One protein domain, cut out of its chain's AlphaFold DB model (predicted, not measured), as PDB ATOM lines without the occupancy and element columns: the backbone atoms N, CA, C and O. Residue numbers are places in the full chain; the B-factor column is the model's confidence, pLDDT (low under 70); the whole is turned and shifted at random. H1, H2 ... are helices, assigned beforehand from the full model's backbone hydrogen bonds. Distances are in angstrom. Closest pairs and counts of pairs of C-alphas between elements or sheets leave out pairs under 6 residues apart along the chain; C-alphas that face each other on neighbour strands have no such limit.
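This is residues 2 to 102 of the 261 residues of an uncharacterized protein of Spirochaetae bacterium HGW-Spirochaetae-6 (UniProt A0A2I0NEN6). A long helix, H1, sticks out as an arm with residues 2 to 28; beside its far part H2, H3 and H4 make a compact head. The printed part has 101 residues, with four named helices, H1 to H4 in order, and no named strand: all helix. It is extended, with a radius of gyration of the C-alphas of 21.0 A and spans of 74 by 25 by 19 A.

Start at H1, residues 2 to 49: its residues 40 to 47 alone touch H4, residues 88 to 101, at a shallow tilt of 25 degrees, with C-alphas 40 and 92 closest, 6.1 A. H2, residues 56 to 71, touches H4 at C-alphas 58 and 95, the closest, 7.3 A, and H3, residues 77 to 84, at 61 and 84, 6.8 A. Every O i to N i+4 pair is within hydrogen-bond range in H2, H3 and H4, and 39 of 44 in H1.

Find C-alpha 2 at (130.390, 169.892, 156.315); H1 runs 69.5 A from there, with a kink of 35 degrees near residue 9. H2 spans 22.5 A, H3 10.6 A and H4 19.6 A, to C-alpha 101 at (192.018, 204.887, 146.173).

The printed part has no cut and no long link; 32 residues, among them 25 to 36, have pLDDT under 70.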
ATOM      1  N   ILE A   2     129.138 169.155 156.001       58.62
ATOM      2  CA  ILE A   2     130.390 169.892 156.315       58.62
ATOM      3  C   ILE A   2     131.505 169.656 155.270       58.62
ATOM      4  O   ILE A   2     132.325 170.537 155.045       58.62
ATOM      5  N   SER A   3     131.516 168.507 154.585       58.41
ATOM      6  CA  SER A   3     132.550 168.123 153.608       58.41
ATOM      7  C   SER A   3     132.518 168.892 152.282       58.41
ATOM      8  O   SER A   3     133.554 169.013 151.639       58.41
ATOM      9  N   GLU A   4     131.369 169.430 151.869       61.88
ATOM     10  CA  GLU A   4     131.232 170.123 150.576       61.88
ATOM     11  C   GLU A   4     131.759 171.563 150.634       61.88
ATOM     12  O   GLU A   4     132.312 172.067 149.657       61.88
ATOM     13  N   TYR A   5     131.698 172.205 151.805       67.25
ATOM     14  CA  TYR A   5     132.229 173.558 151.990       67.25
ATOM     15  C   TYR A   5     133.754 173.614 151.886       67.25
ATOM     16  O   TYR A   5     134.288 174.613 151.411       67.25
ATOM     17  N   TRP A   6     134.464 172.542 152.256       68.38
ATOM     18  CA  TRP A   6     135.927 172.477 152.145       68.38
ATOM     19  C   TRP A   6     136.418 172.567 150.701       68.38
ATOM     20  O   TRP A   6     137.481 173.138 150.459       68.38
ATOM     21  N   PHE A   7     135.624 172.083 149.741       72.88
ATOM     22  CA  PHE A   7     135.966 172.134 148.320       72.88
ATOM     23  C   PHE A   7     136.001 173.573 147.780       72.88
ATOM     24  O   PHE A   7     136.797 173.884 146.899       72.88
ATOM     25  N   PHE A   8     135.195 174.474 148.354       70.88
ATOM     26  CA  PHE A   8     135.173 175.898 148.004       70.88
ATOM     27  C   PHE A   8     136.057 176.756 148.919       70.88
ATOM     28  O   PHE A   8     136.662 177.725 148.458       70.88
ATOM     29  N   LEU A   9     136.176 176.401 150.203       76.00
ATOM     30  CA  LEU A   9     136.991 177.150 151.161       76.00
ATOM     31  C   LEU A   9     138.489 176.994 150.888       76.00
ATOM     32  O   LEU A   9     139.241 177.955 151.031       76.00
ATOM     33  N   PHE A  10     138.936 175.797 150.502       79.31
ATOM     34  CA  PHE A  10     140.360 175.510 150.342       79.31
ATOM     35  C   PHE A  10     141.016 176.317 149.202       79.31
ATOM     36  O   PHE A  10     142.036 176.960 149.464       79.31
ATOM     37  N   PRO A  11     140.440 176.407 147.982       83.19
ATOM     38  CA  PRO A  11     140.982 177.264 146.923       83.19
ATOM     39  C   PRO A  11     140.965 178.752 147.291       83.19
ATOM     40  O   PRO A  11     141.905 179.479 146.968       83.19
ATOM     41  N   LEU A  12     139.928 179.209 148.004       84.88
ATOM     42  CA  LEU A  12     139.811 180.596 148.457       84.88
ATOM     43  C   LEU A  12     140.912 180.945 149.471       84.88
ATOM     44  O   LEU A  12     141.591 181.963 149.330       84.88
ATOM     45  N   LEU A  13     141.132 180.077 150.464       83.62
ATOM     46  CA  LEU A  13     142.196 180.240 151.455       83.62
ATOM     47  C   LEU A  13     143.584 180.159 150.811       83.62
ATOM     48  O   LEU A  13     144.454 180.955 151.163       83.62
ATOM     49  N   ALA A  14     143.784 179.274 149.829       78.62
ATOM     50  CA  ALA A  14     145.024 179.206 149.055       78.62
ATOM     51  C   ALA A  14     145.277 180.499 148.255       78.62
ATOM     52  O   ALA A  14     146.395 181.015 148.260       78.62
ATOM     53  N   GLY A  15     144.240 181.067 147.629       83.88
ATOM     54  CA  GLY A  15     144.321 182.346 146.918       83.88
ATOM     55  C   GLY A  15     144.659 183.524 147.838       83.88
ATOM     56  O   GLY A  15     145.546 184.318 147.529       83.88
ATOM     57  N   ILE A  16     144.015 183.605 149.008       86.31
ATOM     58  CA  ILE A  16     144.315 184.624 150.028       86.31
ATOM     59  C   ILE A  16     145.747 184.461 150.547       86.31
ATOM     60  O   ILE A  16     146.472 185.447 150.685       86.31
ATOM     61  N   TRP A  17     146.191 183.226 150.790       81.88
ATOM     62  CA  TRP A  17     147.550 182.950 151.246       81.88
ATOM     63  C   TRP A  17     148.601 183.365 150.210       81.88
ATOM     64  O   TRP A  17     149.577 184.025 150.569       81.88
ATOM     65  N   LEU A  18     148.374 183.077 148.924       76.62
ATOM     66  CA  LEU A  18     149.224 183.539 147.820       76.62
ATOM     67  C   LEU A  18     149.279 185.068 147.732       76.62
ATOM     68  O   LEU A  18     150.358 185.634 147.553       76.62
ATOM     69  N   LEU A  19     148.147 185.751 147.908       78.81
ATOM     70  CA  LEU A  19     148.090 187.213 147.903       78.81
ATOM     71  C   LEU A  19     148.874 187.812 149.081       78.81
ATOM     72  O   LEU A  19     149.665 188.737 148.893       78.81
ATOM     73  N   ILE A  20     148.713 187.260 150.287       79.44
ATOM     74  CA  ILE A  20     149.472 187.668 151.480       79.44
ATOM     75  C   ILE A  20     150.968 187.403 151.282       79.44
ATOM     76  O   ILE A  20     151.793 188.256 151.616       79.44
ATOM     77  N   PHE A  21     151.328 186.248 150.722       75.69
ATOM     78  CA  PHE A  21     152.708 185.901 150.391       75.69
ATOM     79  C   PHE A  21     153.312 186.912 149.408       75.69
ATOM     80  O   PHE A  21     154.399 187.439 149.660       75.69
ATOM     81  N   PHE A  22     152.583 187.255 148.345       69.62
ATOM     82  CA  PHE A  22     153.017 188.231 147.349       69.62
ATOM     83  C   PHE A  22     153.176 189.630 147.951       69.62
ATOM     84  O   PHE A  22     154.236 190.241 147.820       69.62
ATOM     85  N   LEU A  23     152.178 190.113 148.699       69.06
ATOM     86  CA  LEU A  23     152.245 191.399 149.400       69.06
ATOM     87  C   LEU A  23     153.435 191.444 150.365       69.06
ATOM     88  O   LEU A  23     154.196 192.411 150.367       69.06
ATOM     89  N   ARG A  24     153.661 190.378 151.141       70.19
ATOM     90  CA  ARG A  24     154.807 190.269 152.054       70.19
ATOM     91  C   ARG A  24     156.140 190.339 151.310       70.19
ATOM     92  O   ARG A  24     157.069 190.982 151.805       70.19
ATOM     93  N   HIS A  25     156.247 189.708 150.143       63.28
ATOM     94  CA  HIS A  25     157.438 189.786 149.299       63.28
ATOM     95  C   HIS A  25     157.656 191.190 148.726       63.28
ATOM     96  O   HIS A  25     158.773 191.700 148.809       63.28
ATOM     97  N   VAL A  26     156.603 191.857 148.251       63.25
ATOM     98  CA  VAL A  26     156.668 193.242 147.752       63.25
ATOM     99  C   VAL A  26     157.089 194.212 148.862       63.25
ATOM    100  O   VAL A  26     158.005 195.010 148.667       63.25
ATOM    101  N   PHE A  27     156.514 194.104 150.064       65.06
ATOM    102  CA  PHE A  27     156.914 194.939 151.205       65.06
ATOM    103  C   PHE A  27     158.357 194.672 151.656       65.06
ATOM    104  O   PHE A  27     159.073 195.608 152.021       65.06
ATOM    105  N   ARG A  28     158.818 193.414 151.616       61.53
ATOM    106  CA  ARG A  28     160.229 193.080 151.878       61.53
ATOM    107  C   ARG A  28     161.159 193.683 150.824       61.53
ATOM    108  O   ARG A  28     162.179 194.250 151.206       61.53
ATOM    109  N   ALA A  29     160.795 193.630 149.545       58.19
ATOM    110  CA  ALA A  29     161.571 194.226 148.457       58.19
ATOM    111  C   ALA A  29     161.655 195.761 148.567       58.19
ATOM    112  O   ALA A  29     162.722 196.340 148.363       58.19
ATOM    113  N   GLN A  30     160.573 196.429 148.982       60.81
ATOM    114  CA  GLN A  30     160.583 197.872 149.253       60.81
ATOM    115  C   GLN A  30     161.493 198.241 150.433       60.81
ATOM    116  O   GLN A  30     162.278 199.184 150.331       60.81
ATOM    117  N   ARG A  31     161.445 197.480 151.539       65.44
ATOM    118  CA  ARG A  31     162.361 197.683 152.679       65.44
ATOM    119  C   ARG A  31     163.817 197.438 152.293       65.44
ATOM    120  O   ARG A  31     164.682 198.202 152.706       65.44
ATOM    121  N   PHE A  32     164.076 196.413 151.485       63.47
ATOM    122  CA  PHE A  32     165.407 196.122 150.956       63.47
ATOM    123  C   PHE A  32     165.920 197.255 150.058       63.47
ATOM    124  O   PHE A  32     167.044 197.711 150.234       63.47
ATOM    125  N   SER A  33     165.069 197.784 149.175       65.12
ATOM    126  CA  SER A  33     165.399 198.945 148.337       65.12
ATOM    127  C   SER A  33     165.809 200.144 149.196       65.12
ATOM    128  O   SER A  33     166.865 200.731 148.983       65.12
ATOM    129  N   HIS A  34     165.019 200.453 150.228       67.00
ATOM    130  CA  HIS A  34     165.313 201.544 151.157       67.00
ATOM    131  C   HIS A  34     166.627 201.336 151.927       67.00
ATOM    132  O   HIS A  34     167.403 202.274 152.093       67.00
ATOM    133  N   TYR A  35     166.903 200.104 152.356       67.06
ATOM    134  CA  TYR A  35     168.155 199.741 153.020       67.06
ATOM    135  C   TYR A  35     169.378 199.977 152.119       67.06
ATOM    136  O   TYR A  35     170.319 200.652 152.537       67.06
ATOM    137  N   ILE A  36     169.337 199.501 150.870       67.81
ATOM    138  CA  ILE A  36     170.425 199.692 149.898       67.81
ATOM    139  C   ILE A  36     170.633 201.179 149.580       67.81
ATOM    140  O   ILE A  36     171.772 201.645 149.549       67.81
ATOM    141  N   PHE A  37     169.556 201.958 149.425       73.81
ATOM    142  CA  PHE A  37     169.671 203.405 149.213       73.81
ATOM    143  C   PHE A  37     170.380 204.110 150.368       73.81
ATOM    144  O   PHE A  37     171.273 204.922 150.131       73.81
ATOM    145  N   ASN A  38     170.021 203.780 151.611       71.69
ATOM    146  CA  ASN A  38     170.626 204.402 152.786       71.69
ATOM    147  C   ASN A  38     172.123 204.077 152.903       71.69
ATOM    148  O   ASN A  38     172.905 204.966 153.235       71.69
ATOM    149  N   ILE A  39     172.538 202.847 152.577       70.31
ATOM    150  CA  ILE A  39     173.960 202.466 152.551       70.31
ATOM    151  C   ILE A  39     174.729 203.286 151.517       70.31
ATOM    152  O   ILE A  39     175.773 203.857 151.835       70.31
ATOM    153  N   ILE A  40     174.214 203.372 150.290       74.56
ATOM    154  CA  ILE A  40     174.893 204.099 149.213       74.56
ATOM    155  C   ILE A  40     174.974 205.589 149.549       74.56
ATOM    156  O   ILE A  40     176.039 206.180 149.400       74.56
ATOM    157  N   LEU A  41     173.900 206.194 150.067       76.75
ATOM    158  CA  LEU A  41     173.911 207.598 150.492       76.75
ATOM    159  C   LEU A  41     174.926 207.863 151.607       76.75
ATOM    160  O   LEU A  41     175.624 208.876 151.563       76.75
ATOM    161  N   LEU A  42     175.051 206.951 152.572       74.31
ATOM    162  CA  LEU A  42     176.039 207.061 153.642       74.31
ATOM    163  C   LEU A  42     177.472 206.999 153.089       74.31
ATOM    164  O   LEU A  42     178.304 207.826 153.458       74.31
ATOM    165  N   LYS A  43     177.748 206.087 152.150       75.44
ATOM    166  CA  LYS A  43     179.052 205.988 151.469       75.44
ATOM    167  C   LYS A  43     179.354 207.207 150.593       75.44
ATOM    168  O   LYS A  43     180.483 207.689 150.577       75.44
ATOM    169  N   VAL A  44     178.350 207.748 149.902       77.62
ATOM    170  CA  VAL A  44     178.468 208.999 149.135       77.62
ATOM    171  C   VAL A  44     178.820 210.167 150.052       77.62
ATOM    172  O   VAL A  44     179.747 210.913 149.757       77.62
ATOM    173  N   HIS A  45     178.138 210.300 151.189       73.50
ATOM    174  CA  HIS A  45     178.422 211.352 152.162       73.50
ATOM    175  C   HIS A  45     179.835 211.218 152.754       73.50
ATOM    176  O   HIS A  45     180.519 212.215 152.980       73.50
ATOM    177  N   GLN A  46     180.306 209.991 152.994       71.69
ATOM    178  CA  GLN A  46     181.696 209.740 153.390       71.69
ATOM    179  C   GLN A  46     182.685 210.165 152.301       71.69
ATOM    180  O   GLN A  46     183.718 210.754 152.613       71.69
ATOM    181  N   LEU A  47     182.372 209.891 151.033       72.25
ATOM    182  CA  LEU A  47     183.215 210.258 149.897       72.25
ATOM    183  C   LEU A  47     183.306 211.782 149.738       72.25
ATOM    184  O   LEU A  47     184.409 212.305 149.604       72.25
ATOM    185  N   GLU A  48     182.189 212.501 149.837       71.12
ATOM    186  CA  GLU A  48     182.150 213.970 149.748       71.12
ATOM    187  C   GLU A  48     182.915 214.642 150.893       71.12
ATOM    188  O   GLU A  48     183.701 215.560 150.665       71.12
ATOM    189  N   ASN A  49     182.772 214.125 152.114       67.12
ATOM    190  CA  ASN A  49     183.493 214.641 153.278       67.12
ATOM    191  C   ASN A  49     184.978 214.271 153.300       67.12
ATOM    192  O   ASN A  49     185.734 214.824 154.094       67.12
ATOM    193  N   SER A  50     185.413 213.334 152.456       64.81
ATOM    194  CA  SER A  50     186.810 212.900 152.425       64.81
ATOM    195  C   SER A  50     187.748 213.880 151.710       64.81
ATOM    196  O   SER A  50     188.958 213.672 151.743       64.81
ATOM    197  N   GLY A  51     187.220 214.924 151.053       57.44
ATOM    198  CA  GLY A  51     188.020 215.916 150.318       57.44
ATOM    199  C   GLY A  51     188.775 215.349 149.106       57.44
ATOM    200  O   GLY A  51     189.685 215.994 148.589       57.44
ATOM    201  N   LYS A  52     188.434 214.132 148.661       64.38
ATOM    202  CA  LYS A  52     189.123 213.408 147.583       64.38
ATOM    203  C   LYS A  52     188.653 213.860 146.199       64.38
ATOM    204  O   LYS A  52     187.482 214.172 145.995       64.38
ATOM    205  N   VAL A  53     189.564 213.819 145.223       59.47
ATOM    206  CA  VAL A  53     189.234 214.023 143.805       59.47
ATOM    207  C   VAL A  53     188.500 212.784 143.295       59.47
ATOM    208  O   VAL A  53     189.106 211.741 143.065       59.47
ATOM    209  N   ILE A  54     187.182 212.895 143.150       69.00
ATOM    210  CA  ILE A  54     186.324 211.831 142.624       69.00
ATOM    211  C   ILE A  54     186.466 211.800 141.101       69.00
ATOM    212  O   ILE A  54     186.444 212.846 140.446       69.00
ATOM    213  N   SER A  55     186.572 210.607 140.508       74.19
ATOM    214  CA  SER A  55     186.528 210.501 139.044       74.19
ATOM    215  C   SER A  55     185.252 211.141 138.466       74.19
ATOM    216  O   SER A  55     184.145 210.924 138.963       74.19
ATOM    217  N   GLY A  56     185.380 211.900 137.371       75.94
ATOM    218  CA  GLY A  56     184.254 212.649 136.791       75.94
ATOM    219  C   GLY A  56     183.058 211.782 136.370       75.94
ATOM    220  O   GLY A  56     181.931 212.265 136.316       75.94
ATOM    221  N   GLN A  57     183.274 210.488 136.112       80.12
ATOM    222  CA  GLN A  57     182.198 209.538 135.828       80.12
ATOM    223  C   GLN A  57     181.405 209.160 137.090       80.12
ATOM    224  O   GLN A  57     180.184 209.037 137.028       80.12
ATOM    225  N   ILE A  58     182.077 208.985 138.232       78.81
ATOM    226  CA  ILE A  58     181.429 208.627 139.503       78.81
ATOM    227  C   ILE A  58     180.704 209.838 140.089       78.81
ATOM    228  O   ILE A  58     179.571 209.696 140.538       78.81
ATOM    229  N   ASP A  59     181.291 211.032 139.994       80.69
ATOM    230  CA  ASP A  59     180.639 212.281 140.408       80.69
ATOM    231  C   ASP A  59     179.314 212.521 139.654       80.69
ATOM    232  O   ASP A  59     178.294 212.842 140.265       80.69
ATOM    233  N   ARG A  60     179.280 212.267 138.336       83.94
ATOM    234  CA  ARG A  60     178.039 212.334 137.540       83.94
ATOM    235  C   ARG A  60     176.973 211.353 138.036       83.94
ATOM    236  O   ARG A  60     175.842 211.770 138.270       83.94
ATOM    237  N   LEU A  61     177.338 210.088 138.258       83.38
ATOM    238  CA  LEU A  61     176.409 209.058 138.743       83.38
ATOM    239  C   LEU A  61     175.862 209.379 140.141       83.38
ATOM    240  O   LEU A  61     174.682 209.162 140.409       83.38
ATOM    241  N   ILE A  62     176.690 209.936 141.028       83.69
ATOM    242  CA  ILE A  62     176.271 210.375 142.366       83.69
ATOM    243  C   ILE A  62     175.280 211.542 142.276       83.69
ATOM    244  O   ILE A  62     174.256 211.537 142.964       83.69
ATOM    245  N   LYS A  63     175.551 212.533 141.421       85.38
ATOM    246  CA  LYS A  63     174.648 213.674 141.198       85.38
ATOM    247  C   LYS A  63     173.303 213.226 140.635       85.38
ATOM    248  O   LYS A  63     172.262 213.665 141.123       85.38
ATOM    249  N   GLU A  64     173.306 212.317 139.664       84.56
ATOM    250  CA  GLU A  64     172.080 211.740 139.104       84.56
ATOM    251  C   GLU A  64     171.312 210.895 140.125       84.56
ATOM    252  O   GLU A  64     170.085 210.994 140.193       84.56
ATOM    253  N   LEU A  65     172.005 210.116 140.960       84.62
ATOM    254  CA  LEU A  65     171.398 209.360 142.058       84.62
ATOM    255  C   LEU A  65     170.673 210.301 143.030       84.62
ATOM    256  O   LEU A  65     169.491 210.104 143.314       84.62
ATOM    257  N   LYS A  66     171.359 211.349 143.505       83.44
ATOM    258  CA  LYS A  66     170.789 212.341 144.430       83.44
ATOM    259  C   LYS A  66     169.584 213.053 143.826       83.44
ATOM    260  O   LYS A  66     168.558 213.158 144.495       83.44
ATOM    261  N   LYS A  67     169.682 213.481 142.565       85.38
ATOM    262  CA  LYS A  67     168.580 214.134 141.847       85.38
ATOM    263  C   LYS A  67     167.357 213.219 141.748       85.38
ATOM    264  O   LYS A  67     166.263 213.616 142.130       85.38
ATOM    265  N   ASN A  68     167.536 211.967 141.325       81.19
ATOM    266  CA  ASN A  68     166.422 211.024 141.196       81.19
ATOM    267  C   ASN A  68     165.754 210.695 142.542       81.19
ATOM    268  O   ASN A  68     164.533 210.538 142.586       81.19
ATOM    269  N   LEU A  69     166.527 210.619 143.630       76.56
ATOM    270  CA  LEU A  69     166.001 210.401 144.982       76.56
ATOM    271  C   LEU A  69     165.279 211.635 145.549       76.56
ATOM    272  O   LEU A  69     164.293 211.481 146.271       76.56
ATOM    273  N   GLN A  70     165.733 212.849 145.213       78.69
ATOM    274  CA  GLN A  70     165.046 214.097 145.567       78.69
ATOM    275  C   GLN A  70     163.720 214.245 144.814       78.69
ATOM    276  O   GLN A  70     162.695 214.526 145.436       78.69
ATOM    277  N   ASP A  71     163.736 213.986 143.505       76.50
ATOM    278  CA  ASP A  71     162.569 214.128 142.633       76.50
ATOM    279  C   ASP A  71     161.515 213.036 142.895       76.50
ATOM    280  O   ASP A  71     160.326 213.254 142.676       76.50
ATOM    281  N   ASN A  72     161.918 211.857 143.392       69.69
ATOM    282  CA  ASN A  72     161.016 210.728 143.638       69.69
ATOM    283  C   ASN A  72     161.306 210.019 144.968       69.69
ATOM    284  O   ASN A  72     161.951 208.970 145.017       69.69
ATOM    285  N   LYS A  73     160.700 210.520 146.051       61.47
ATOM    286  CA  LYS A  73     160.829 209.972 147.419       61.47
ATOM    287  C   LYS A  73     160.431 208.492 147.589       61.47
ATOM    288  O   LYS A  73     160.682 207.920 148.646       61.47
ATOM    289  N   LYS A  74     159.780 207.869 146.597       66.00
ATOM    290  CA  LYS A  74     159.332 206.461 146.617       66.00
ATOM    291  C   LYS A  74     159.766 205.678 145.368       66.00
ATOM    292  O   LYS A  74     159.017 204.833 144.887       66.00
ATOM    293  N   MET A  75     160.940 205.976 144.809       71.44
ATOM    294  CA  MET A  75     161.451 205.233 143.652       71.44
ATOM    295  C   MET A  75     161.864 203.803 144.047       71.44
ATOM    296  O   MET A  75     162.523 203.602 145.066       71.44
ATOM    297  N   HIS A  76     161.469 202.806 143.250       76.00
ATOM    298  CA  HIS A  76     161.903 201.420 143.435       76.00
ATOM    299  C   HIS A  76     163.351 201.235 142.948       76.00
ATOM    300  O   HIS A  76     163.782 201.906 142.009       76.00
ATOM    301  N   LEU A  77     164.094 200.298 143.553       74.25
ATOM    302  CA  LEU A  77     165.506 200.023 143.239       74.25
ATOM    303  C   LEU A  77     165.748 199.840 141.732       74.25
ATOM    304  O   LEU A  77     166.577 200.528 141.149       74.25
ATOM    305  N   LEU A  78     164.968 198.963 141.096       74.94
ATOM    306  CA  LEU A  78     165.114 198.629 139.673       74.94
ATOM    307  C   LEU A  78     164.867 199.821 138.735       74.94
ATOM    308  O   LEU A  78     165.505 199.925 137.690       74.94
ATOM    309  N   ASP A  79     163.953 200.724 139.095       78.12
ATOM    310  CA  ASP A  79     163.677 201.913 138.284       78.12
ATOM    311  C   ASP A  79     164.837 202.907 138.368       78.12
ATOM    312  O   ASP A  79     165.192 203.539 137.371       78.12
ATOM    313  N   LEU A  80     165.466 202.998 139.542       78.44
ATOM    314  CA  LEU A  80     166.655 203.812 139.740       78.44
ATOM    315  C   LEU A  80     167.851 203.245 138.969       78.44
ATOM    316  O   LEU A  80     168.535 203.995 138.280       78.44
ATOM    317  N   GLU A  81     168.063 201.929 139.005       80.19
ATOM    318  CA  GLU A  81     169.122 201.261 138.232       80.19
ATOM    319  C   GLU A  81     168.961 201.469 136.724       80.19
ATOM    320  O   GLU A  81     169.931 201.780 136.030       80.19
ATOM    321  N   ARG A  82     167.727 201.373 136.212       81.62
ATOM    322  CA  ARG A  82     167.424 201.657 134.801       81.62
ATOM    323  C   ARG A  82     167.744 203.098 134.422       81.62
ATOM    324  O   ARG A  82     168.302 203.325 133.354       81.62
ATOM    325  N   ARG A  83     167.410 204.064 135.283       82.38
ATOM    326  CA  ARG A  83     167.686 205.490 135.039       82.38
ATOM    327  C   ARG A  83     169.168 205.828 135.107       82.38
ATOM    328  O   ARG A  83     169.623 206.648 134.323       82.38
ATOM    329  N   LEU A  84     169.904 205.199 136.021       80.06
ATOM    330  CA  LEU A  84     171.350 205.388 136.160       80.06
ATOM    331  C   LEU A  84     172.154 204.609 135.106       80.06
ATOM    332  O   LEU A  84     173.358 204.819 134.978       80.06
ATOM    333  N   GLY A  85     171.523 203.673 134.385       82.81
ATOM    334  CA  GLY A  85     172.195 202.798 133.421       82.81
ATOM    335  C   GLY A  85     173.235 201.866 134.057       82.81
ATOM    336  O   GLY A  85     174.116 201.355 133.369       82.81
ATOM    337  N   ILE A  86     173.169 201.670 135.376       80.00
ATOM    338  CA  ILE A  86     174.115 200.873 136.157       80.00
ATOM    339  C   ILE A  86     173.396 200.276 137.366       80.00
ATOM    340  O   ILE A  86     172.537 200.927 137.964       80.00
ATOM    341  N   SER A  87     173.754 199.049 137.749       81.25
ATOM    342  CA  SER A  87     173.233 198.495 138.995       81.25
ATOM    343  C   SER A  87     173.804 199.241 140.198       81.25
ATOM    344  O   SER A  87     174.962 199.679 140.208       81.25
ATOM    345  N   LEU A  88     172.993 199.366 141.243       75.62
ATOM    346  CA  LEU A  88     173.366 200.083 142.458       75.62
ATOM    347  C   LEU A  88     174.488 199.367 143.206       75.62
ATOM    348  O   LEU A  88     175.337 200.026 143.796       75.62
ATOM    349  N   HIS A  89     174.563 198.041 143.084       73.00
ATOM    350  CA  HIS A  89     175.687 197.266 143.598       73.00
ATOM    351  C   HIS A  89     177.010 197.601 142.886       73.00
ATOM    352  O   HIS A  89     178.042 197.762 143.532       73.00
ATOM    353  N   ILE A  90     177.007 197.774 141.557       78.06
ATOM    354  CA  ILE A  90     178.223 198.181 140.832       78.06
ATOM    355  C   ILE A  90     178.593 199.626 141.188       78.06
ATOM    356  O   ILE A  90     179.777 199.940 141.329       78.06
ATOM    357  N   LEU A  91     177.604 200.512 141.345       78.38
ATOM    358  CA  LEU A  91     177.843 201.883 141.799       78.38
ATOM    359  C   LEU A  91     178.475 201.903 143.198       78.38
ATOM    360  O   LEU A  91     179.477 202.586 143.399       78.38
ATOM    361  N   GLU A  92     177.950 201.110 144.129       77.38
ATOM    362  CA  GLU A  92     178.505 200.927 145.471       77.38
ATOM    363  C   GLU A  92     179.966 200.459 145.419       77.38
ATOM    364  O   GLU A  92     180.834 201.090 146.018       77.38
ATOM    365  N   GLN A  93     180.273 199.421 144.635       77.25
ATOM    366  CA  GLN A  93     181.644 198.929 144.474       77.25
ATOM    367  C   GLN A  93     182.589 199.985 143.885       77.25
ATOM    368  O   GLN A  93     183.767 200.045 144.247       77.25
ATOM    369  N   LYS A  94     182.105 200.816 142.955       81.12
ATOM    370  CA  LYS A  94     182.884 201.921 142.380       81.12
ATOM    371  C   LYS A  94     183.155 203.008 143.421       81.12
ATOM    372  O   LYS A  94     184.293 203.461 143.514       81.12
ATOM    373  N   ILE A  95     182.157 203.371 144.228       75.25
ATOM    374  CA  ILE A  95     182.307 204.309 145.351       75.25
ATOM    375  C   ILE A  95     183.307 203.756 146.372       75.25
ATOM    376  O   ILE A  95     184.224 204.468 146.770       75.25
ATOM    377  N   ASP A  96     183.211 202.473 146.722       71.38
ATOM    378  CA  ASP A  96     184.161 201.816 147.624       71.38
ATOM    379  C   ASP A  96     185.584 201.824 147.065       71.38
ATOM    380  O   ASP A  96     186.544 202.018 147.810       71.38
ATOM    381  N   LYS A  97     185.749 201.636 145.750       77.50
ATOM    382  CA  LYS A  97     187.058 201.750 145.096       77.50
ATOM    383  C   LYS A  97     187.612 203.170 145.191       77.50
ATOM    384  O   LYS A  97     188.786 203.306 145.507       77.50
ATOM    385  N   GLU A  98     186.813 204.212 144.975       73.12
ATOM    386  CA  GLU A  98     187.265 205.608 145.131       73.12
ATOM    387  C   GLU A  98     187.579 205.960 146.593       73.12
ATOM    388  O   GLU A  98     188.610 206.572 146.873       73.12
ATOM    389  N   LEU A  99     186.767 205.490 147.547       66.25
ATOM    390  CA  LEU A  99     187.059 205.609 148.979       66.25
ATOM    391  C   LEU A  99     188.406 204.950 149.325       66.25
ATOM    392  O   LEU A  99     189.198 205.528 150.081       66.25
ATOM    393  N   LYS A 100     188.702 203.791 148.722       68.31
ATOM    394  CA  LYS A 100     189.946 203.022 148.902       68.31
ATOM    395  C   LYS A 100     191.146 203.581 148.125       68.31
ATOM    396  O   LYS A 100     192.268 203.437 148.600       68.31
ATOM    397  N   LYS A 101     190.945 204.276 146.996       67.06
ATOM    398  CA  LYS A 101     192.018 204.887 146.173       67.06
ATOM    399  C   LYS A 101     192.849 205.941 146.912       67.06
ATOM    400  O   LYS A 101     193.947 206.251 146.475       67.06
ATOM    401  N   GLY A 102     192.353 206.452 148.038       48.28
ATOM    402  CA  GLY A 102     193.091 207.359 148.920       48.28
ATOM    403  C   GLY A 102     193.327 206.819 150.330       48.28
ATOM    404  O   GLY A 102     193.471 207.625 151.234       48.28
TER     405      GLY A 102